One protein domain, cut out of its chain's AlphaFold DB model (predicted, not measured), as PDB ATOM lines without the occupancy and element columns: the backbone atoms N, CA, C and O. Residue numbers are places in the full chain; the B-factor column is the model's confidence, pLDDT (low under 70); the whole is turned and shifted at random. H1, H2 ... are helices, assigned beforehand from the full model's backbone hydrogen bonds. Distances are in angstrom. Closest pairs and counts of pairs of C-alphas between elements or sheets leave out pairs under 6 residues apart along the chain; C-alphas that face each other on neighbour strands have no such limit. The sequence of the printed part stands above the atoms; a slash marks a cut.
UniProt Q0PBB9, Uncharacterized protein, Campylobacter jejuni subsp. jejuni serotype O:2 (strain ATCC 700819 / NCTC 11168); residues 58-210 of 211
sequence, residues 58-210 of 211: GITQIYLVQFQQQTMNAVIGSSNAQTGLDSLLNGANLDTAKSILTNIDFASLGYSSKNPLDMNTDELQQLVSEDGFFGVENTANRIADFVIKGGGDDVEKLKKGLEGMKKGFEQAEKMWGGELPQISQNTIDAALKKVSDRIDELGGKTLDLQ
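This is residues 58 to 210 of the 211 residues of an uncharacterized protein of Campylobacter jejuni subsp. jejuni serotype O:2 (strain ATCC 700819 / NCTC 11168) (UniProt Q0PBB9). Four long helices make an elongated up-and-down bundle of two crossed pairs: H1 and H5 run side by side in opposite ways, and H6 and H7, also side by side and opposite, lie across them. At one end of the bundle the short helices H2, H3 and H4 gather round the later part of H1, with the long link between H3 and H4 looping there. The printed part has 153 residues with seven named helices, H1 to H7 in chain order, and no named strand; the class is all helix. It is compact, with a radius of gyration of the C-alphas of 16.3 A, and spans 57 by 32 by 28 A.

H1, residues 58 to 90, is the hub and touches the six other helices. H2, residues 94 to 102, touches residues 80 to 88 of H1 at a steep tilt of 48 degrees; the closest C-alphas are those of Gly 84 and Ala 97, 4.3 A apart. H3, residues 106 to 109, touches H1 with Leu 109 nearest Ser 78, their C-alphas 6.7 A apart. H4, residues 121 to 128, touches residues 82 to 89 of H1, the closest C-alphas being those of Leu 89 and Thr 121 at 6.3 A. H5, residues 136 to 151, touches H1 at a shallow tilt of 8 degrees, opposite ways, with the C-alphas of Val 75 and Ile 143 closest at 6.1 A. H6, residues 155 to 176, forms a helical hairpin with H5 and touches H1 at a steep tilt of 39 degrees, the same way; the C-alphas of Met 72 and Gly 168 are closest, 4.0 A apart. H7, residues 182 to 208, forms a second helical hairpin with H6, at a shallow tilt of 9 degrees, with the C-alphas of Val 155 and Ile 199 closest at 6.0 A. H5 and H7 touch, the C-alphas of Ala 140 and Ala 191 closest at 4.4 A, at a tilt of 37 degrees, only just steep. H4 is apart from H6 and H7. Every O i to N i+4 pair is within hydrogen-bond range in H1, H2, H4, H5, H6 and H7; H3 is too short for such a pair.

H1 begins at C-alpha 58, (93.907, 126.944, 93.332), and measures 46.8 A from first to last C-alpha. H2, H3 and H4 measure 12.0, 5.1 and 10.8 A. H5 measures 22.2 A, H6 31.3 A and H7 38.9 A, ending at C-alpha 208, (89.883, 98.142, 82.422).

The C-alphas of Asn 120 and Gln 210 are the two farthest apart, at 57.0 A. The printed part has no cut. The link from H3 to H4, 11 residues, is long. Mean pLDDT of the printed part is 93.7, and residues 206 to 210 are under 70.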
ATOM      1  N   GLY A  58      93.485 126.547  91.990       86.01
ATOM      2  CA  GLY A  58      93.907 126.944  93.332       86.01
ATOM      3  C   GLY A  58      92.941 126.461  94.415       86.01
ATOM      4  O   GLY A  58      93.384 125.986  95.458       86.01
ATOM      5  N   ILE A  59      91.631 126.495  94.142       86.12
ATOM      6  CA  ILE A  59      90.605 125.943  95.042       86.12
ATOM      7  C   ILE A  59      90.784 124.437  95.234       86.12
ATOM      8  O   ILE A  59      90.815 123.971  96.375       86.12
ATOM      9  N   THR A  60      90.976 123.684  94.146       87.45
ATOM     10  CA  THR A  60      91.266 122.245  94.227       87.45
ATOM     11  C   THR A  60      92.518 121.984  95.060       87.45
ATOM     12  O   THR A  60      92.503 121.136  95.949       87.45
ATOM     13  N   GLN A  61      93.587 122.757  94.848       87.75
ATOM     14  CA  GLN A  61      94.820 122.590  95.611       87.75
ATOM     15  C   GLN A  61      94.626 122.852  97.112       87.75
ATOM     16  O   GLN A  61      95.169 122.098  97.920       87.75
ATOM     17  N   ILE A  62      93.843 123.870  97.494       90.31
ATOM     18  CA  ILE A  62      93.488 124.132  98.900       90.31
ATOM     19  C   ILE A  62      92.731 122.951  99.493       90.31
ATOM     20  O   ILE A  62      93.053 122.519 100.597       90.31
ATOM     21  N   TYR A  63      91.759 122.409  98.764       91.02
ATOM     22  CA  TYR A  63      90.973 121.274  99.232       91.02
ATOM     23  C   TYR A  63      91.842 120.024  99.439       91.02
ATOM     24  O   TYR A  63      91.735 119.353 100.464       91.02
ATOM     25  N   LEU A  64      92.777 119.758  98.521       92.67
ATOM     26  CA  LEU A  64      93.748 118.670  98.654       92.67
ATOM     27  C   LEU A  64      94.719 118.884  99.826       92.67
ATOM     28  O   LEU A  64      95.023 117.937 100.549       92.67
ATOM     29  N   VAL A  65      95.182 120.117 100.053       92.99
ATOM     30  CA  VAL A  65      96.029 120.462 101.211       92.99
ATOM     31  C   VAL A  65      95.254 120.312 102.519       92.99
ATOM     32  O   VAL A  65      95.784 119.774 103.487       92.99
ATOM     33  N   GLN A  66      93.988 120.730 102.557       93.10
ATOM     34  CA  GLN A  66      93.129 120.553 103.724       93.10
ATOM     35  C   GLN A  66      92.897 119.071 104.019       93.10
ATOM     36  O   GLN A  66      93.019 118.655 105.168       93.10
ATOM     37  N   PHE A  67      92.626 118.262 102.996       95.51
ATOM     38  CA  PHE A  67      92.474 116.820 103.151       95.51
ATOM     39  C   PHE A  67      93.765 116.152 103.652       95.51
ATOM     40  O   PHE A  67      93.729 115.335 104.575       95.51
ATOM     41  N   GLN A  68      94.921 116.555 103.116       95.03
ATOM     42  CA  GLN A  68      96.232 116.126 103.607       95.03
ATOM     43  C   GLN A  68      96.427 116.488 105.090       95.03
ATOM     44  O   GLN A  68      96.869 115.652 105.873       95.03
ATOM     45  N   GLN A  69      96.057 117.706 105.490       94.30
ATOM     46  CA  GLN A  69      96.155 118.188 106.869       94.30
ATOM     47  C   GLN A  69      95.206 117.445 107.823       94.30
ATOM     48  O   GLN A  69      95.577 117.137 108.955       94.30
ATOM     49  N   GLN A  70      93.983 117.138 107.386       93.85
ATOM     50  CA  GLN A  70      93.053 116.334 108.178       93.85
ATOM     51  C   GLN A  70      93.561 114.899 108.337       93.85
ATOM     52  O   GLN A  70      93.508 114.355 109.436       93.85
ATOM     53  N   THR A  71      94.123 114.322 107.271       95.95
ATOM     54  CA  THR A  71      94.737 112.990 107.309       95.95
ATOM     55  C   THR A  71      95.901 112.949 108.290       95.95
ATOM     56  O   THR A  71      95.969 112.074 109.146       95.95
ATOM     57  N   MET A  72      96.783 113.942 108.214       95.80
ATOM     58  CA  MET A  72      97.895 114.113 109.138       95.80
ATOM     59  C   MET A  72      97.417 114.167 110.595       95.80
ATOM     60  O   MET A  72      97.966 113.472 111.441       95.80
ATOM     61  N   ASN A  73      96.355 114.925 110.885       93.59
ATOM     62  CA  ASN A  73      95.778 115.000 112.231       93.59
ATOM     63  C   ASN A  73      95.159 113.669 112.684       93.59
ATOM     64  O   ASN A  73      95.302 113.309 113.850       93.59
ATOM     65  N   ALA A  74      94.501 112.932 111.785       94.21
ATOM     66  CA  ALA A  74      93.947 111.613 112.088       94.21
ATOM     67  C   ALA A  74      95.052 110.609 112.458       94.21
ATOM     68  O   ALA A  74      94.900 109.862 113.429       94.21
ATOM     69  N   VAL A  75      96.178 110.642 111.732       95.94
ATOM     70  CA  VAL A  75      97.372 109.846 112.051       95.94
ATOM     71  C   VAL A  75      97.968 110.266 113.385       95.94
ATOM     72  O   VAL A  75      98.151 109.406 114.240       95.94
ATOM     73  N   ILE A  76      98.231 111.561 113.585       95.70
ATOM     74  CA  ILE A  76      98.831 112.075 114.822       95.70
ATOM     75  C   ILE A  76      97.968 111.684 116.019       95.70
ATOM     76  O   ILE A  76      98.480 111.078 116.948       95.70
ATOM     77  N   GLY A  77      96.664 111.968 115.993       94.24
ATOM     78  CA  GLY A  77      95.776 111.680 117.119       94.24
ATOM     79  C   GLY A  77      95.680 110.187 117.435       94.24
ATOM     80  O   GLY A  77      95.846 109.792 118.586       94.24
ATOM     81  N   SER A  78      95.468 109.351 116.414       94.52
ATOM     82  CA  SER A  78      95.309 107.903 116.601       94.52
ATOM     83  C   SER A  78      96.615 107.225 117.025       94.52
ATOM     84  O   SER A  78      96.610 106.424 117.957       94.52
ATOM     85  N   SER A  79      97.735 107.585 116.391       93.85
ATOM     86  CA  SER A  79      99.047 106.990 116.678       93.85
ATOM     87  C   SER A  79      99.592 107.466 118.017       93.85
ATOM     88  O   SER A  79     100.105 106.660 118.776       93.85
ATOM     89  N   ASN A  80      99.443 108.748 118.362       95.07
ATOM     90  CA  ASN A  80      99.898 109.257 119.656       95.07
ATOM     91  C   ASN A  80      99.064 108.723 120.820       95.07
ATOM     92  O   ASN A  80      99.620 108.480 121.889       95.07
ATOM     93  N   ALA A  81      97.757 108.522 120.620       96.18
ATOM     94  CA  ALA A  81      96.941 107.813 121.593       96.18
ATOM     95  C   ALA A  81      97.494 106.400 121.808       96.18
ATOM     96  O   ALA A  81      97.868 106.063 122.922       96.18
ATOM     97  N   GLN A  82      97.648 105.606 120.746       96.03
ATOM     98  CA  GLN A  82      98.173 104.242 120.845       96.03
ATOM     99  C   GLN A  82      99.582 104.187 121.465       96.03
ATOM    100  O   GLN A  82      99.786 103.460 122.433       96.03
ATOM    101  N   THR A  83     100.523 104.996 120.969       95.69
ATOM    102  CA  THR A  83     101.890 105.127 121.501       95.69
ATOM    103  C   THR A  83     101.880 105.482 122.985       95.69
ATOM    104  O   THR A  83     102.604 104.881 123.776       95.69
ATOM    105  N   GLY A  84     101.074 106.472 123.377       95.86
ATOM    106  CA  GLY A  84     100.994 106.905 124.764       95.86
ATOM    107  C   GLY A  84     100.459 105.800 125.670       95.86
ATOM    108  O   GLY A  84     101.003 105.587 126.747       95.86
ATOM    109  N   LEU A  85      99.429 105.069 125.233       96.41
ATOM    110  CA  LEU A  85      98.851 103.958 125.994       96.41
ATOM    111  C   LEU A  85      99.822 102.785 126.140       96.41
ATOM    112  O   LEU A  85      99.981 102.261 127.239       96.41
ATOM    113  N   ASP A  86     100.510 102.416 125.061       94.65
ATOM    114  CA  ASP A  86     101.554 101.388 125.085       94.65
ATOM    115  C   ASP A  86     102.702 101.771 126.029       94.65
ATOM    116  O   ASP A  86     103.169 100.971 126.835       94.65
ATOM    117  N   SER A  87     103.099 103.040 126.013       94.43
ATOM    118  CA  SER A  87     104.094 103.571 126.938       94.43
ATOM    119  C   SER A  87     103.641 103.521 128.400       94.43
ATOM    120  O   SER A  87     104.445 103.157 129.262       94.43
ATOM    121  N   LEU A  88     102.370 103.831 128.697       94.36
ATOM    122  CA  LEU A  88     101.820 103.684 130.050       94.36
ATOM    123  C   LEU A  88     101.895 102.233 130.547       94.36
ATOM    124  O   LEU A  88     102.136 102.022 131.734       94.36
ATOM    125  N   LEU A  89     101.722 101.256 129.655       93.92
ATOM    126  CA  LEU A  89     101.835  99.830 129.973       93.92
ATOM    127  C   LEU A  89     103.286  99.389 130.173       93.92
ATOM    128  O   LEU A  89     103.600  98.712 131.151       93.92
ATOM    129  N   ASN A  90     104.174  99.796 129.267       91.82
ATOM    130  CA  ASN A  90     105.556  99.317 129.220       91.82
ATOM    131  C   ASN A  90     106.518 100.125 130.109       91.82
ATOM    132  O   ASN A  90     107.671  99.738 130.289       91.82
ATOM    133  N   GLY A  91     106.081 101.262 130.661       87.25
ATOM    134  CA  GLY A  91     106.889 102.097 131.556       87.25
ATOM    135  C   GLY A  91     107.948 102.963 130.859       87.25
ATOM    136  O   GLY A  91     108.733 103.629 131.536       87.25
ATOM    137  N   ALA A  92     107.999 102.980 129.525       85.27
ATOM    138  CA  ALA A  92     109.004 103.713 128.755       85.27
ATOM    139  C   ALA A  92     108.535 105.136 128.427       85.27
ATOM    140  O   ALA A  92     107.468 105.293 127.860       85.27
ATOM    141  N   ASN A  93     109.336 106.175 128.695       89.64
ATOM    142  CA  ASN A  93     109.030 107.574 128.326       89.64
ATOM    143  C   ASN A  93     107.678 108.111 128.872       89.64
ATOM    144  O   ASN A  93     106.945 108.833 128.192       89.64
ATOM    145  N   LEU A  94     107.348 107.755 130.122       92.77
ATOM    146  CA  LEU A  94     106.043 108.020 130.746       92.77
ATOM    147  C   LEU A  94     105.640 109.498 130.798       92.77
ATOM    148  O   LEU A  94     104.461 109.804 130.636       92.77
ATOM    149  N   ASP A  95     106.579 110.416 131.034       94.57
ATOM    150  CA  ASP A  95     106.259 111.848 131.113       94.57
ATOM    151  C   ASP A  95     105.795 112.389 129.755       94.57
ATOM    152  O   ASP A  95     104.791 113.102 129.669       94.57
ATOM    153  N   THR A  96     106.470 111.974 128.678       94.08
ATOM    154  CA  THR A  96     106.075 112.288 127.302       94.08
ATOM    155  C   THR A  96     104.720 111.671 126.980       94.08
ATOM    156  O   THR A  96     103.839 112.370 126.486       94.08
ATOM    157  N   ALA A  97     104.500 110.400 127.330       94.60
ATOM    158  CA  ALA A  97     103.215 109.739 127.113       94.60
ATOM    159  C   ALA A  97     102.060 110.425 127.843       94.60
ATOM    160  O   ALA A  97     101.045 110.725 127.221       94.60
ATOM    161  N   LYS A  98     102.214 110.745 129.132       94.89
ATOM    162  CA  LYS A  98     101.189 111.465 129.904       94.89
ATOM    163  C   LYS A  98     100.902 112.840 129.312       94.89
ATOM    164  O   LYS A  98      99.736 113.209 129.179       94.89
ATOM    165  N   SER A  99     101.945 113.579 128.930       95.75
ATOM    166  CA  SER A  99     101.809 114.884 128.277       95.75
ATOM    167  C   SER A  99     101.031 114.776 126.965       95.75
ATOM    168  O   SER A  99     100.068 115.509 126.745       95.75
ATOM    169  N   ILE A 100     101.388 113.812 126.118       94.15
ATOM    170  CA  ILE A 100     100.703 113.553 124.853       94.15
ATOM    171  C   ILE A 100      99.240 113.182 125.099       94.15
ATOM    172  O   ILE A 100      98.360 113.860 124.579       94.15
ATOM    173  N   LEU A 101      98.973 112.163 125.921       95.14
ATOM    174  CA  LEU A 101      97.624 111.652 126.183       95.14
ATOM    175  C   LEU A 101      96.703 112.714 126.792       95.14
ATOM    176  O   LEU A 101      95.530 112.771 126.439       95.14
ATOM    177  N   THR A 102      97.231 113.596 127.646       95.63
ATOM    178  CA  THR A 102      96.462 114.717 128.222       95.63
ATOM    179  C   THR A 102      95.977 115.694 127.144       95.63
ATOM    180  O   THR A 102      94.938 116.329 127.304       95.63
ATOM    181  N   ASN A 103      96.708 115.805 126.032       93.72
ATOM    182  CA  ASN A 103      96.368 116.672 124.903       93.72
ATOM    183  C   ASN A 103      95.548 115.961 123.807       93.72
ATOM    184  O   ASN A 103      95.213 116.591 122.800       93.72
ATOM    185  N   ILE A 104      95.221 114.674 123.967       93.11
ATOM    186  CA  ILE A 104      94.390 113.935 123.016       93.11
ATOM    187  C   ILE A 104      92.907 114.127 123.345       93.11
ATOM    188  O   ILE A 104      92.424 113.758 124.412       93.11
ATOM    189  N   ASP A 105      92.152 114.628 122.367       92.35
ATOM    190  CA  ASP A 105      90.693 114.553 122.379       92.35
ATOM    191  C   ASP A 105      90.250 113.159 121.915       92.35
ATOM    192  O   ASP A 105      90.034 112.909 120.726       92.35
ATOM    193  N   PHE A 106      90.125 112.234 122.862       94.08
ATOM    194  CA  PHE A 106      89.719 110.857 122.588       94.08
ATOM    195  C   PHE A 106      88.343 110.753 121.915       94.08
ATOM    196  O   PHE A 106      88.145 109.884 121.062       94.08
ATOM    197  N   ALA A 107      87.415 111.666 122.220       94.13
ATOM    198  CA  ALA A 107      86.093 111.668 121.605       94.13
ATOM    199  C   ALA A 107      86.183 111.964 120.102       94.13
ATOM    200  O   ALA A 107      85.481 111.331 119.312       94.13
ATOM    201  N   SER A 108      87.107 112.839 119.687       91.48
ATOM    202  CA  SER A 108      87.379 113.091 118.263       91.48
ATOM    203  C   SER A 108      87.917 111.866 117.512       91.48
ATOM    204  O   SER A 108      87.745 111.764 116.298       91.48
ATOM    205  N   LEU A 109      88.516 110.909 118.229       92.06
ATOM    206  CA  LEU A 109      88.974 109.629 117.682       92.06
ATOM    207  C   LEU A 109      87.870 108.563 117.662       92.06
ATOM    208  O   LEU A 109      88.119 107.443 117.223       92.06
ATOM    209  N   GLY A 110      86.667 108.890 118.145       92.76
ATOM    210  CA  GLY A 110      85.560 107.949 118.318       92.76
ATOM    211  C   GLY A 110      85.615 107.151 119.624       92.76
ATOM    212  O   GLY A 110      84.877 106.179 119.761       92.76
ATOM    213  N   TYR A 111      86.475 107.531 120.576       94.93
ATOM    214  CA  TYR A 111      86.577 106.886 121.883       94.93
ATOM    215  C   TYR A 111      85.904 107.729 122.967       94.93
ATOM    216  O   TYR A 111      86.423 108.760 123.387       94.93
ATOM    217  N   SER A 112      84.743 107.282 123.442       93.62
ATOM    218  CA  SER A 112      83.958 107.994 124.467       93.62
ATOM    219  C   SER A 112      83.744 107.177 125.744       93.62
ATOM    220  O   SER A 112      82.823 107.448 126.506       93.62
ATOM    221  N   SER A 113      84.568 106.148 125.956       93.68
ATOM    222  CA  SER A 113      84.560 105.358 127.193       93.68
ATOM    223  C   SER A 113      85.380 106.057 128.291       93.68
ATOM    224  O   SER A 113      85.704 107.239 128.180       93.68
ATOM    225  N   LYS A 114      85.695 105.340 129.376       94.52
ATOM    226  CA  LYS A 114      86.541 105.829 130.474       94.52
ATOM    227  C   LYS A 114      87.838 106.449 129.935       94.52
ATOM    228  O   LYS A 114      88.447 105.893 129.030       94.52
ATOM    229  N   ASN A 115      88.259 107.590 130.482       94.17
ATOM    230  CA  ASN A 115      89.510 108.224 130.073       94.17
ATOM    231  C   ASN A 115      90.683 107.262 130.342       94.17
ATOM    232  O   ASN A 115      90.813 106.796 131.478       94.17
ATOM    233  N   PRO A 116      91.541 106.969 129.350       94.10
ATOM    234  CA  PRO A 116      92.639 106.035 129.557       94.10
ATOM    235  C   PRO A 116      93.654 106.467 130.622       94.10
ATOM    236  O   PRO A 116      94.318 105.620 131.207       94.10
ATOM    237  N   LEU A 117      93.759 107.764 130.931       92.98
ATOM    238  CA  LEU A 117      94.615 108.249 132.022       92.98
ATOM    239  C   LEU A 117      94.125 107.831 133.419       92.98
ATOM    240  O   LEU A 117      94.920 107.821 134.356       92.98
ATOM    241  N   ASP A 118      92.851 107.459 133.548       94.62
ATOM    242  CA  ASP A 118      92.232 107.005 134.800       94.62
ATOM    243  C   ASP A 118      92.121 105.467 134.875       94.62
ATOM    244  O   ASP A 118      91.474 104.913 135.774       94.62
ATOM    245  N   MET A 119      92.678 104.759 133.889       95.13
ATOM    246  CA  MET A 119      92.620 103.304 133.784       95.13
ATOM    247  C   MET A 119      93.751 102.614 134.547       95.13
ATOM    248  O   MET A 119      94.853 103.140 134.691       95.13
ATOM    249  N   ASN A 120      93.473 101.401 135.021       95.11
ATOM    250  CA  ASN A 120      94.503 100.496 135.518       95.11
ATOM    251  C   ASN A 120      95.201  99.752 134.358       95.11
ATOM    252  O   ASN A 120      94.792  99.841 133.200       95.11
ATOM    253  N   THR A 121      96.256  99.001 134.676       94.61
ATOM    254  CA  THR A 121      97.055  98.257 133.692       94.61
ATOM    255  C   THR A 121      96.233  97.253 132.878       94.61
ATOM    256  O   THR A 121      96.408  97.190 131.666       94.61
ATOM    257  N   ASP A 122      95.306  96.516 133.495       96.60
ATOM    258  CA  ASP A 122      94.494  95.512 132.790       96.60
ATOM    259  C   ASP A 122      93.531  96.171 131.787       96.60
ATOM    260  O   ASP A 122      93.381  95.716 130.652       96.60
ATOM    261  N   GLU A 123      92.913  97.289 132.179       96.39
ATOM    262  CA  GLU A 123      92.049  98.092 131.307       96.39
ATOM    263  C   GLU A 123      92.832  98.666 130.113       96.39
ATOM    264  O   GLU A 123      92.360  98.610 128.975       96.39
ATOM    265  N   LEU A 124      94.043  99.178 130.355       96.23
ATOM    266  CA  LEU A 124      94.935  99.679 129.307       96.23
ATOM    267  C   LEU A 124      95.383  98.560 128.356       96.23
ATOM    268  O   LEU A 124      95.385  98.754 127.140       96.23
ATOM    269  N   GLN A 125      95.710  97.380 128.888       96.31
ATOM    270  CA  GLN A 125      96.133  96.226 128.098       96.31
ATOM    271  C   GLN A 125      95.011  95.758 127.170       96.31
ATOM    272  O   GLN A 125      95.258  95.474 125.997       96.31
ATOM    273  N   GLN A 126      93.770  95.732 127.665       96.62
ATOM    274  CA  GLN A 126      92.600  95.441 126.841       96.62
ATOM    275  C   GLN A 126      92.415  96.496 125.746       96.62
ATOM    276  O   GLN A 126      92.037  96.170 124.621       96.62
ATOM    277  N   LEU A 127      92.697  97.761 126.053       96.40
ATOM    278  CA  LEU A 127      92.489  98.871 125.138       96.40
ATOM    279  C   LEU A 127      93.435  98.843 123.922       96.40
ATOM    280  O   LEU A 127      93.010  99.232 122.832       96.40
ATOM    281  N   VAL A 128      94.668  98.351 124.093       96.24
ATOM    282  CA  VAL A 128      95.669  98.184 123.015       96.24
ATOM    283  C   VAL A 128      95.816  96.741 122.513       96.24
ATOM    284  O   VAL A 128      96.644  96.479 121.642       96.24
ATOM    285  N   SER A 129      95.032  95.802 123.051       96.38
ATOM    286  CA  SER A 129      94.977  94.416 122.566       96.38
ATOM    287  C   SER A 129      94.523  94.338 121.101       96.38
ATOM    288  O   SER A 129      94.051  95.326 120.544       96.38
ATOM    289  N   GLU A 130      94.630  93.165 120.470       94.97
ATOM    290  CA  GLU A 130      94.231  92.962 119.064       94.97
ATOM    291  C   GLU A 130      92.779  93.398 118.788       94.97
ATOM    292  O   GLU A 130      92.521  94.100 117.809       94.97
ATOM    293  N   ASP A 131      91.860  93.081 119.706       94.60
ATOM    294  CA  ASP A 131      90.449  93.496 119.653       94.60
ATOM    295  C   ASP A 131      90.202  94.882 120.275       94.60
ATOM    296  O   ASP A 131      89.097  95.431 120.221       94.60
ATOM    297  N   GLY A 132      91.227  95.462 120.895       96.72
ATOM    298  CA  GLY A 132      91.177  96.741 121.582       96.72
ATOM    299  C   GLY A 132      90.930  97.906 120.628       96.72
ATOM    300  O   GLY A 132      91.345  97.906 119.468       96.72
ATOM    301  N   PHE A 133      90.278  98.958 121.121       97.12
ATOM    302  CA  PHE A 133      89.978 100.143 120.311       97.12
ATOM    303  C   PHE A 133      91.241 100.838 119.772       97.12
ATOM    304  O   PHE A 133      91.205 101.420 118.686       97.12
ATOM    305  N   PHE A 134      92.343 100.786 120.524       97.26
ATOM    306  CA  PHE A 134      93.665 101.269 120.125       97.26
ATOM    307  C   PHE A 134      94.615 100.117 119.756       97.26
ATOM    308  O   PHE A 134      95.826 100.309 119.698       97.26
ATOM    309  N   GLY A 135      94.085  98.926 119.466       97.61
ATOM    310  CA  GLY A 135      94.839  97.829 118.861       97.61
ATOM    311  C   GLY A 135      95.348  98.177 117.463       97.61
ATOM    312  O   GLY A 135      94.867  99.130 116.835       97.61
ATOM    313  N   VAL A 136      96.318  97.405 116.968       97.75
ATOM    314  CA  VAL A 136      96.990  97.661 115.679       97.75
ATOM    315  C   VAL A 136      95.990  97.734 114.527       97.75
ATOM    316  O   VAL A 136      95.875  98.772 113.877       97.75
ATOM    317  N   GLU A 137      95.206  96.673 114.312       97.87
ATOM    318  CA  GLU A 137      94.261  96.611 113.191       97.87
ATOM    319  C   GLU A 137      93.161  97.668 113.296       97.87
ATOM    320  O   GLU A 137      92.853  98.338 112.312       97.87
ATOM    321  N   ASN A 138      92.592  97.879 114.485       97.29
ATOM    322  CA  ASN A 138      91.522  98.862 114.677       97.29
ATOM    323  C   ASN A 138      92.004 100.299 114.455       97.29
ATOM    324  O   ASN A 138      91.306 101.105 113.830       97.29
ATOM    325  N   THR A 139      93.213 100.619 114.914       97.19
ATOM    326  CA  THR A 139      93.821 101.938 114.706       97.19
ATOM    327  C   THR A 139      94.199 102.129 113.238       97.19
ATOM    328  O   THR A 139      93.886 103.170 112.654       97.19
ATOM    329  N   ALA A 140      94.777 101.105 112.605       97.97
ATOM    330  CA  ALA A 140      95.135 101.131 111.193       97.97
ATOM    331  C   ALA A 140      93.899 101.287 110.301       97.97
ATOM    332  O   ALA A 140      93.895 102.123 109.399       97.97
ATOM    333  N   ASN A 141      92.825 100.547 110.592       97.50
ATOM    334  CA  ASN A 141      91.543 100.663 109.905       97.50
ATOM    335  C   ASN A 141      90.956 102.063 110.076       97.50
ATOM    336  O   ASN A 141      90.513 102.639 109.094       97.50
ATOM    337  N   ARG A 142      91.000 102.662 111.273       96.55
ATOM    338  CA  ARG A 142      90.498 104.032 111.484       96.55
ATOM    339  C   ARG A 142      91.244 105.058 110.631       96.55
ATOM    340  O   ARG A 142      90.610 105.924 110.029       96.55
ATOM    341  N   ILE A 143      92.571 104.956 110.571       97.33
ATOM    342  CA  ILE A 143      93.409 105.842 109.755       97.33
ATOM    343  C   ILE A 143      93.142 105.608 108.262       97.33
ATOM    344  O   ILE A 143      92.884 106.561 107.526       97.33
ATOM    345  N   ALA A 144      93.187 104.354 107.812       98.07
ATOM    346  CA  ALA A 144      92.984 104.004 106.412       98.07
ATOM    347  C   ALA A 144      91.576 104.383 105.941       98.07
ATOM    348  O   ALA A 144      91.434 105.026 104.907       98.07
ATOM    349  N   ASP A 145      90.543 104.083 106.728       97.62
ATOM    350  CA  ASP A 145      89.159 104.448 106.432       97.62
ATOM    351  C   ASP A 145      88.970 105.955 106.342       97.62
ATOM    352  O   ASP A 145      88.217 106.413 105.485       97.62
ATOM    353  N   PHE A 146      89.629 106.733 107.205       96.14
ATOM    354  CA  PHE A 146      89.587 108.190 107.113       96.14
ATOM    355  C   PHE A 146      90.065 108.652 105.730       96.14
ATOM    356  O   PHE A 146      89.405 109.461 105.072       96.14
ATOM    357  N   VAL A 147      91.181 108.090 105.260       97.85
ATOM    358  CA  VAL A 147      91.747 108.429 103.953       97.85
ATOM    359  C   VAL A 147      90.892 107.901 102.810       97.85
ATOM    360  O   VAL A 147      90.614 108.641 101.875       97.85
ATOM    361  N   ILE A 148      90.441 106.652 102.879       98.14
ATOM    362  CA  ILE A 148      89.679 106.005 101.809       98.14
ATOM    363  C   ILE A 148      88.302 106.655 101.663       98.14
ATOM    364  O   ILE A 148      87.916 107.032 100.560       98.14
ATOM    365  N   LYS A 149      87.576 106.868 102.765       96.76
ATOM    366  CA  LYS A 149      86.260 107.532 102.744       96.76
ATOM    367  C   LYS A 149      86.390 109.003 102.371       96.76
ATOM    368  O   LYS A 149      85.554 109.531 101.644       96.76
ATOM    369  N   GLY A 150      87.441 109.665 102.853       94.77
ATOM    370  CA  GLY A 150      87.715 111.052 102.507       94.77
ATOM    371  C   GLY A 150      88.144 111.223 101.051       94.77
ATOM    372  O   GLY A 150      87.740 112.195 100.421       94.77
ATOM    373  N   GLY A 151      88.919 110.290 100.500       95.07
ATOM    374  CA  GLY A 151      89.395 110.281  99.117       95.07
ATOM    375  C   GLY A 151      88.335 109.856  98.102       95.07
ATOM    376  O   GLY A 151      88.285 110.409  97.005       95.07
ATOM    377  N   GLY A 152      87.461 108.921  98.475       94.56
ATOM    378  CA  GLY A 152      86.535 108.280  97.545       94.56
ATOM    379  C   GLY A 152      87.293 107.500  96.469       94.56
ATOM    380  O   GLY A 152      88.263 106.803  96.767       94.56
ATOM    381  N   ASP A 153      86.865 107.655  95.215       94.78
ATOM    382  CA  ASP A 153      87.510 107.041  94.045       94.78
ATOM    383  C   ASP A 153      88.538 107.965  93.367       94.78
ATOM    384  O   ASP A 153      89.113 107.627  92.333       94.78
ATOM    385  N   ASP A 154      88.792 109.144  93.943       93.89
ATOM    386  CA  ASP A 154      89.773 110.094  93.425       93.89
ATOM    387  C   ASP A 154      91.194 109.660  93.821       93.89
ATOM    388  O   ASP A 154      91.662 109.872  94.946       93.89
ATOM    389  N   VAL A 155      91.900 109.059  92.862       94.97
ATOM    390  CA  VAL A 155      93.283 108.592  93.021       94.97
ATOM    391  C   VAL A 155      94.240 109.725  93.411       94.97
ATOM    392  O   VAL A 155      95.171 109.494  94.186       94.97
ATOM    393  N   GLU A 156      94.048 110.949  92.912       92.49
ATOM    394  CA  GLU A 156      94.899 112.086  93.282       92.49
ATOM    395  C   GLU A 156      94.672 112.471  94.746       92.49
ATOM    396  O   GLU A 156      95.629 112.670  95.505       92.49
ATOM    397  N   LYS A 157      93.409 112.490  95.178       95.24
ATOM    398  CA  LYS A 157      93.052 112.758  96.570       95.24
ATOM    399  C   LYS A 157      93.583 111.680  97.509       95.24
ATOM    400  O   LYS A 157      94.197 112.023  98.517       95.24
ATOM    401  N   LEU A 158      93.451 110.398  97.164       97.35
ATOM    402  CA  LEU A 158      94.021 109.291  97.944       97.35
ATOM    403  C   LEU A 158      95.550 109.395  98.064       97.35
ATOM    404  O   LEU A 158      96.088 109.236  99.160       97.35
ATOM    405  N   LYS A 159      96.257 109.755  96.983       95.81
ATOM    406  CA  LYS A 159      97.708 110.026  97.022       95.81
ATOM    407  C   LYS A 159      98.052 111.181  97.966       95.81
ATOM    408  O   LYS A 159      99.023 111.093  98.718       95.81
ATOM    409  N   LYS A 160      97.241 112.245  97.990       95.86
ATOM    410  CA  LYS A 160      97.400 113.347  98.957       95.86
ATOM    411  C   LYS A 160      97.127 112.917 100.395       95.86
ATOM    412  O   LYS A 160      97.803 113.410 101.300       95.86
ATOM    413  N   GLY A 161      96.212 111.971 100.586       97.17
ATOM    414  CA  GLY A 161      96.009 111.254 101.840       97.17
ATOM    415  C   GLY A 161      97.263 110.496 102.278       97.17
ATOM    416  O   GLY A 161      97.757 110.746 103.370       97.17
ATOM    417  N   LEU A 162      97.861 109.669 101.412       96.98
ATOM    418  CA  LEU A 162      99.123 108.970 101.714       96.98
ATOM    419  C   LEU A 162     100.257 109.926 102.106       96.98
ATOM    420  O   LEU A 162     100.973 109.674 103.074       96.98
ATOM    421  N   GLU A 163     100.426 111.036 101.384       96.16
ATOM    422  CA  GLU A 163     101.386 112.079 101.774       96.16
ATOM    423  C   GLU A 163     101.073 112.643 103.172       96.16
ATOM    424  O   GLU A 163     101.984 112.878 103.966       96.16
ATOM    425  N   GLY A 164      99.789 112.842 103.488       96.71
ATOM    426  CA  GLY A 164      99.329 113.267 104.811       96.71
ATOM    427  C   GLY A 164      99.619 112.243 105.900       96.71
ATOM    428  O   GLY A 164     100.030 112.631 106.989       96.71
ATOM    429  N   MET A 165      99.479 110.950 105.600       97.92
ATOM    430  CA  MET A 165      99.813 109.875 106.534       97.92
ATOM    431  C   MET A 165     101.302 109.864 106.859       97.92
ATOM    432  O   MET A 165     101.661 109.866 108.031       97.92
ATOM    433  N   LYS A 166     102.163 109.942 105.836       96.73
ATOM    434  CA  LYS A 166     103.623 110.000 106.017       96.73
ATOM    435  C   LYS A 166     104.037 111.213 106.850       96.73
ATOM    436  O   LYS A 166     104.739 111.065 107.842       96.73
ATOM    437  N   LYS A 167     103.515 112.401 106.526       96.38
ATOM    438  CA  LYS A 167     103.760 113.622 107.315       96.38
ATOM    439  C   LYS A 167     103.211 113.542 108.738       96.38
ATOM    440  O   LYS A 167     103.767 114.169 109.639       96.38
ATOM    441  N   GLY A 168     102.090 112.849 108.929       96.04
ATOM    442  CA  GLY A 168     101.489 112.620 110.239       96.04
ATOM    443  C   GLY A 168     102.353 111.703 111.092       96.04
ATOM    444  O   GLY A 168     102.595 112.016 112.251       96.04
ATOM    445  N   PHE A 169     102.884 110.636 110.495       96.16
ATOM    446  CA  PHE A 169     103.821 109.725 111.141       96.16
ATOM    447  C   PHE A 169     105.125 110.433 111.535       96.16
ATOM    448  O   PHE A 169     105.478 110.427 112.710       96.16
ATOM    449  N   GLU A 170     105.758 111.164 110.612       96.20
ATOM    450  CA  GLU A 170     106.962 111.957 110.912       96.20
ATOM    451  C   GLU A 170     106.735 112.973 112.045       96.20
ATOM    452  O   GLU A 170     107.641 113.296 112.813       96.20
ATOM    453  N   GLN A 171     105.530 113.544 112.140       95.28
ATOM    454  CA  GLN A 171     105.187 114.450 113.236       95.28
ATOM    455  C   GLN A 171     104.911 113.719 114.541       95.28
ATOM    456  O   GLN A 171     105.300 114.234 115.586       95.28
ATOM    457  N   ALA A 172     104.293 112.541 114.497       94.45
ATOM    458  CA  ALA A 172     104.134 111.696 115.672       94.45
ATOM    459  C   ALA A 172     105.507 111.310 116.254       94.45
ATOM    460  O   ALA A 172     105.723 111.504 117.445       94.45
ATOM    461  N   GLU A 173     106.470 110.899 115.420       94.95
ATOM    462  CA  GLU A 173     107.860 110.636 115.838       94.95
ATOM    463  C   GLU A 173     108.520 111.862 116.482       94.95
ATOM    464  O   GLU A 173     109.123 111.780 117.554       94.95
ATOM    465  N   LYS A 174     108.359 113.044 115.874       95.03
ATOM    466  CA  LYS A 174     108.886 114.298 116.439       95.03
ATOM    467  C   LYS A 174     108.251 114.651 117.780       95.03
ATOM    468  O   LYS A 174     108.960 115.101 118.673       95.03
ATOM    469  N   MET A 175     106.937 114.469 117.923       92.39
ATOM    470  CA  MET A 175     106.225 114.697 119.186       92.39
ATOM    471  C   MET A 175     106.655 113.702 120.262       92.39
ATOM    472  O   MET A 175     106.716 114.059 121.436       92.39
ATOM    473  N   TRP A 176     106.964 112.474 119.855       92.96
ATOM    474  CA  TRP A 176     107.467 111.427 120.731       92.96
ATOM    475  C   TRP A 176     108.920 111.652 121.169       92.96
ATOM    476  O   TRP A 176     109.317 111.228 122.255       92.96
ATOM    477  N   GLY A 177     109.702 112.360 120.350       92.57
ATOM    478  CA  GLY A 177     111.107 112.665 120.615       92.57
ATOM    479  C   GLY A 177     112.070 111.547 120.206       92.57
ATOM    480  O   GLY A 177     113.197 111.510 120.696       92.57
ATOM    481  N   GLY A 178     111.644 110.642 119.326       90.54
ATOM    482  CA  GLY A 178     112.430 109.496 118.876       90.54
ATOM    483  C   GLY A 178     111.594 108.516 118.058       90.54
ATOM    484  O   GLY A 178     110.492 108.850 117.621       90.54
ATOM    485  N   GLU A 179     112.112 107.302 117.875       91.84
ATOM    486  CA  GLU A 179     111.371 106.225 117.210       91.84
ATOM    487  C   GLU A 179     110.103 105.879 117.996       91.84
ATOM    488  O   GLU A 179     110.126 105.750 119.227       91.84
ATOM    489  N   LEU A 180     108.982 105.731 117.284       93.49
ATOM    490  CA  LEU A 180     107.746 105.268 117.909       93.49
ATOM    491  C   LEU A 180     107.882 103.806 118.365       93.49
ATOM    492  O   LEU A 180     108.601 103.026 117.734       93.49
ATOM    493  N   PRO A 181     107.136 103.389 119.401       93.18
ATOM    494  CA  PRO A 181     107.030 101.984 119.771       93.18
ATOM    495  C   PRO A 181     106.570 101.100 118.604       93.18
ATOM    496  O   PRO A 181     105.853 101.548 117.702       93.18
ATOM    497  N   GLN A 182     106.936  99.817 118.648       94.21
ATOM    498  CA  GLN A 182     106.673  98.869 117.558       94.21
ATOM    499  C   GLN A 182     105.181  98.746 117.214       94.21
ATOM    500  O   GLN A 182     104.832  98.606 116.043       94.21
ATOM    501  N   ILE A 183     104.289  98.831 118.208       95.17
ATOM    502  CA  ILE A 183     102.834  98.799 117.989       95.17
ATOM    503  C   ILE A 183     102.377  99.908 117.027       95.17
ATOM    504  O   ILE A 183     101.565  99.671 116.129       95.17
ATOM    505  N   SER A 184     102.955 101.099 117.163       95.22
ATOM    506  CA  SER A 184     102.634 102.257 116.339       95.22
ATOM    507  C   SER A 184     103.226 102.118 114.944       95.22
ATOM    508  O   SER A 184     102.545 102.416 113.968       95.22
ATOM    509  N   GLN A 185     104.449 101.593 114.826       96.33
ATOM    510  CA  GLN A 185     105.057 101.294 113.523       96.33
ATOM    511  C   GLN A 185     104.214 100.279 112.734       96.33
ATOM    512  O   GLN A 185     103.814 100.557 111.606       96.33
ATOM    513  N   ASN A 186     103.823  99.169 113.372       97.75
ATOM    514  CA  ASN A 186     102.958  98.151 112.762       97.75
ATOM    515  C   ASN A 186     101.623  98.745 112.287       97.75
ATOM    516  O   ASN A 186     101.123  98.406 111.215       97.75
ATOM    517  N   THR A 187     101.049  99.652 113.077       97.61
ATOM    518  CA  THR A 187      99.795 100.339 112.749       97.61
ATOM    519  C   THR A 187      99.942 101.243 111.530       97.61
ATOM    520  O   THR A 187      99.078 101.239 110.649       97.61
ATOM    521  N   ILE A 188     101.027 102.017 111.459       97.53
ATOM    522  CA  ILE A 188     101.308 102.905 110.329       97.53
ATOM    523  C   ILE A 188     101.530 102.098 109.052       97.53
ATOM    524  O   ILE A 188     100.927 102.427 108.029       97.53
ATOM    525  N   ASP A 189     102.302 101.016 109.116       97.87
ATOM    526  CA  ASP A 189     102.544 100.136 107.972       97.87
ATOM    527  C   ASP A 189     101.247  99.494 107.469       97.87
ATOM    528  O   ASP A 189     100.941  99.552 106.275       97.87
ATOM    529  N   ALA A 190     100.431  98.950 108.378       98.33
ATOM    530  CA  ALA A 190      99.137  98.365 108.036       98.33
ATOM    531  C   ALA A 190      98.190  99.401 107.405       98.33
ATOM    532  O   ALA A 190      97.522  99.111 106.409       98.33
ATOM    533  N   ALA A 191      98.151 100.626 107.938       98.25
ATOM    534  CA  ALA A 191      97.325 101.696 107.392       98.25
ATOM    535  C   ALA A 191      97.805 102.133 105.998       98.25
ATOM    536  O   ALA A 191      96.993 102.269 105.080       98.25
ATOM    537  N   LEU A 192      99.117 102.340 105.826       98.10
ATOM    538  CA  LEU A 192      99.721 102.713 104.543       98.10
ATOM    539  C   LEU A 192      99.437 101.654 103.483       98.10
ATOM    540  O   LEU A 192      99.051 102.003 102.365       98.10
ATOM    541  N   LYS A 193      99.569 100.374 103.846       98.20
ATOM    542  CA  LYS A 193      99.261  99.261 102.952       98.20
ATOM    543  C   LYS A 193      97.805  99.308 102.489       98.20
ATOM    544  O   LYS A 193      97.569  99.304 101.288       98.20
ATOM    545  N   LYS A 194      96.836  99.432 103.405       98.45
ATOM    546  CA  LYS A 194      95.397  99.469 103.063       98.45
ATOM    547  C   LYS A 194      95.058 100.605 102.089       98.45
ATOM    548  O   LYS A 194      94.293 100.413 101.148       98.45
ATOM    549  N   VAL A 195      95.641 101.790 102.284       98.05
ATOM    550  CA  VAL A 195      95.421 102.928 101.375       98.05
ATOM    551  C   VAL A 195      96.131 102.725 100.032       98.05
ATOM    552  O   VAL A 195      95.563 103.068  98.996       98.05
ATOM    553  N   SER A 196      97.341 102.156 100.026       97.40
ATOM    554  CA  SER A 196      98.056 101.814  98.790       97.40
ATOM    555  C   SER A 196      97.282 100.789  97.965       97.40
ATOM    556  O   SER A 196      97.030 101.037  96.790       97.40
ATOM    557  N   ASP A 197      96.822  99.705  98.594       97.63
ATOM    558  CA  ASP A 197      96.019  98.663  97.948       97.63
ATOM    559  C   ASP A 197      94.771  99.281  97.290       97.63
ATOM    560  O   ASP A 197      94.448  98.990  96.139       97.63
ATOM    561  N   ARG A 198      94.100 100.217  97.980       97.45
ATOM    562  CA  ARG A 198      92.933 100.920  97.428       97.45
ATOM    563  C   ARG A 198      93.267 101.758  96.189       97.45
ATOM    564  O   ARG A 198      92.463 101.821  95.257       97.45
ATOM    565  N   ILE A 199      94.415 102.432  96.179       96.46
ATOM    566  CA  ILE A 199      94.876 103.205  95.019       96.46
ATOM    567  C   ILE A 199      95.156 102.272  93.840       96.46
ATOM    568  O   ILE A 199      94.742 102.578  92.720       96.46
ATOM    569  N   ASP A 200      95.812 101.142  94.093       95.75
ATOM    570  CA  ASP A 200      96.155 100.165  93.060       95.75
ATOM    571  C   ASP A 200      94.894  99.537  92.446       95.75
ATOM    572  O   ASP A 200      94.780  99.450  91.221       95.75
ATOM    573  N   GLU A 201      93.890  99.208  93.267       95.50
ATOM    574  CA  GLU A 201      92.580  98.745  92.794       95.50
ATOM    575  C   GLU A 201      91.908  99.741  91.842       95.50
ATOM    576  O   GLU A 201      91.330  99.346  90.828       95.50
ATOM    577  N   LEU A 202      91.933 101.034  92.176       94.48
ATOM    578  CA  LEU A 202      91.326 102.081  91.352       94.48
ATOM    579  C   LEU A 202      92.124 102.335  90.073       94.48
ATOM    580  O   LEU A 202      91.530 102.572  89.019       94.48
ATOM    581  N   GLY A 203      93.453 102.243  90.145       88.13
ATOM    582  CA  GLY A 203      94.333 102.303  88.983       88.13
ATOM    583  C   GLY A 203      94.035 101.182  87.987       88.13
ATOM    584  O   GLY A 203      93.841 101.459  86.806       88.13
ATOM    585  N   GLY A 204      93.911  99.941  88.469       78.85
ATOM    586  CA  GLY A 204      93.528  98.788  87.647       78.85
ATOM    587  C   GLY A 204      92.134  98.936  87.034       78.85
ATOM    588  O   GLY A 204      91.983  98.855  85.820       78.85
ATOM    589  N   LYS A 205      91.126  99.283  87.849       72.33
ATOM    590  CA  LYS A 205      89.742  99.495  87.377       72.33
ATOM    591  C   LYS A 205      89.627 100.602  86.325       72.33
ATOM    592  O   LYS A 205      88.799 100.509  85.426       72.33
ATOM    593  N   THR A 206      90.441 101.654  86.427       63.55
ATOM    594  CA  THR A 206      90.446 102.751  85.445       63.55
ATOM    595  C   THR A 206      91.034 102.309  84.104       63.55
ATOM    596  O   THR A 206      90.566 102.771  83.065       63.55
ATOM    597  N   LEU A 207      92.035 101.419  84.113       68.09
ATOM    598  CA  LEU A 207      92.601 100.837  82.892       68.09
ATOM    599  C   LEU A 207      91.599  99.902  82.202       68.09
ATOM    600  O   LEU A 207      91.447  99.987  80.987       68.09
ATOM    601  N   ASP A 208      90.873  99.082  82.968       69.35
ATOM    602  CA  ASP A 208      89.883  98.142  82.422       69.35
ATOM    603  C   ASP A 208      88.666  98.844  81.791       69.35
ATOM    604  O   ASP A 208      88.113  98.355  80.813       69.35
ATOM    605  N   LEU A 209      88.244 100.006  82.310       61.57
ATOM    606  CA  LEU A 209      87.100 100.761  81.771       61.57
ATOM    607  C   LEU A 209      87.394 101.506  80.456       61.57
ATOM    608  O   LEU A 209      86.459 102.007  79.832       61.57
ATOM    609  N   GLN A 210      88.664 101.628  80.051       60.95
ATOM    610  CA  GLN A 210      89.044 102.243  78.770       60.95
ATOM    611  C   GLN A 210      89.306 101.226  77.646       60.95
ATOM    612  O   GLN A 210      89.669 101.647  76.545       60.95
TER     613      GLN A 210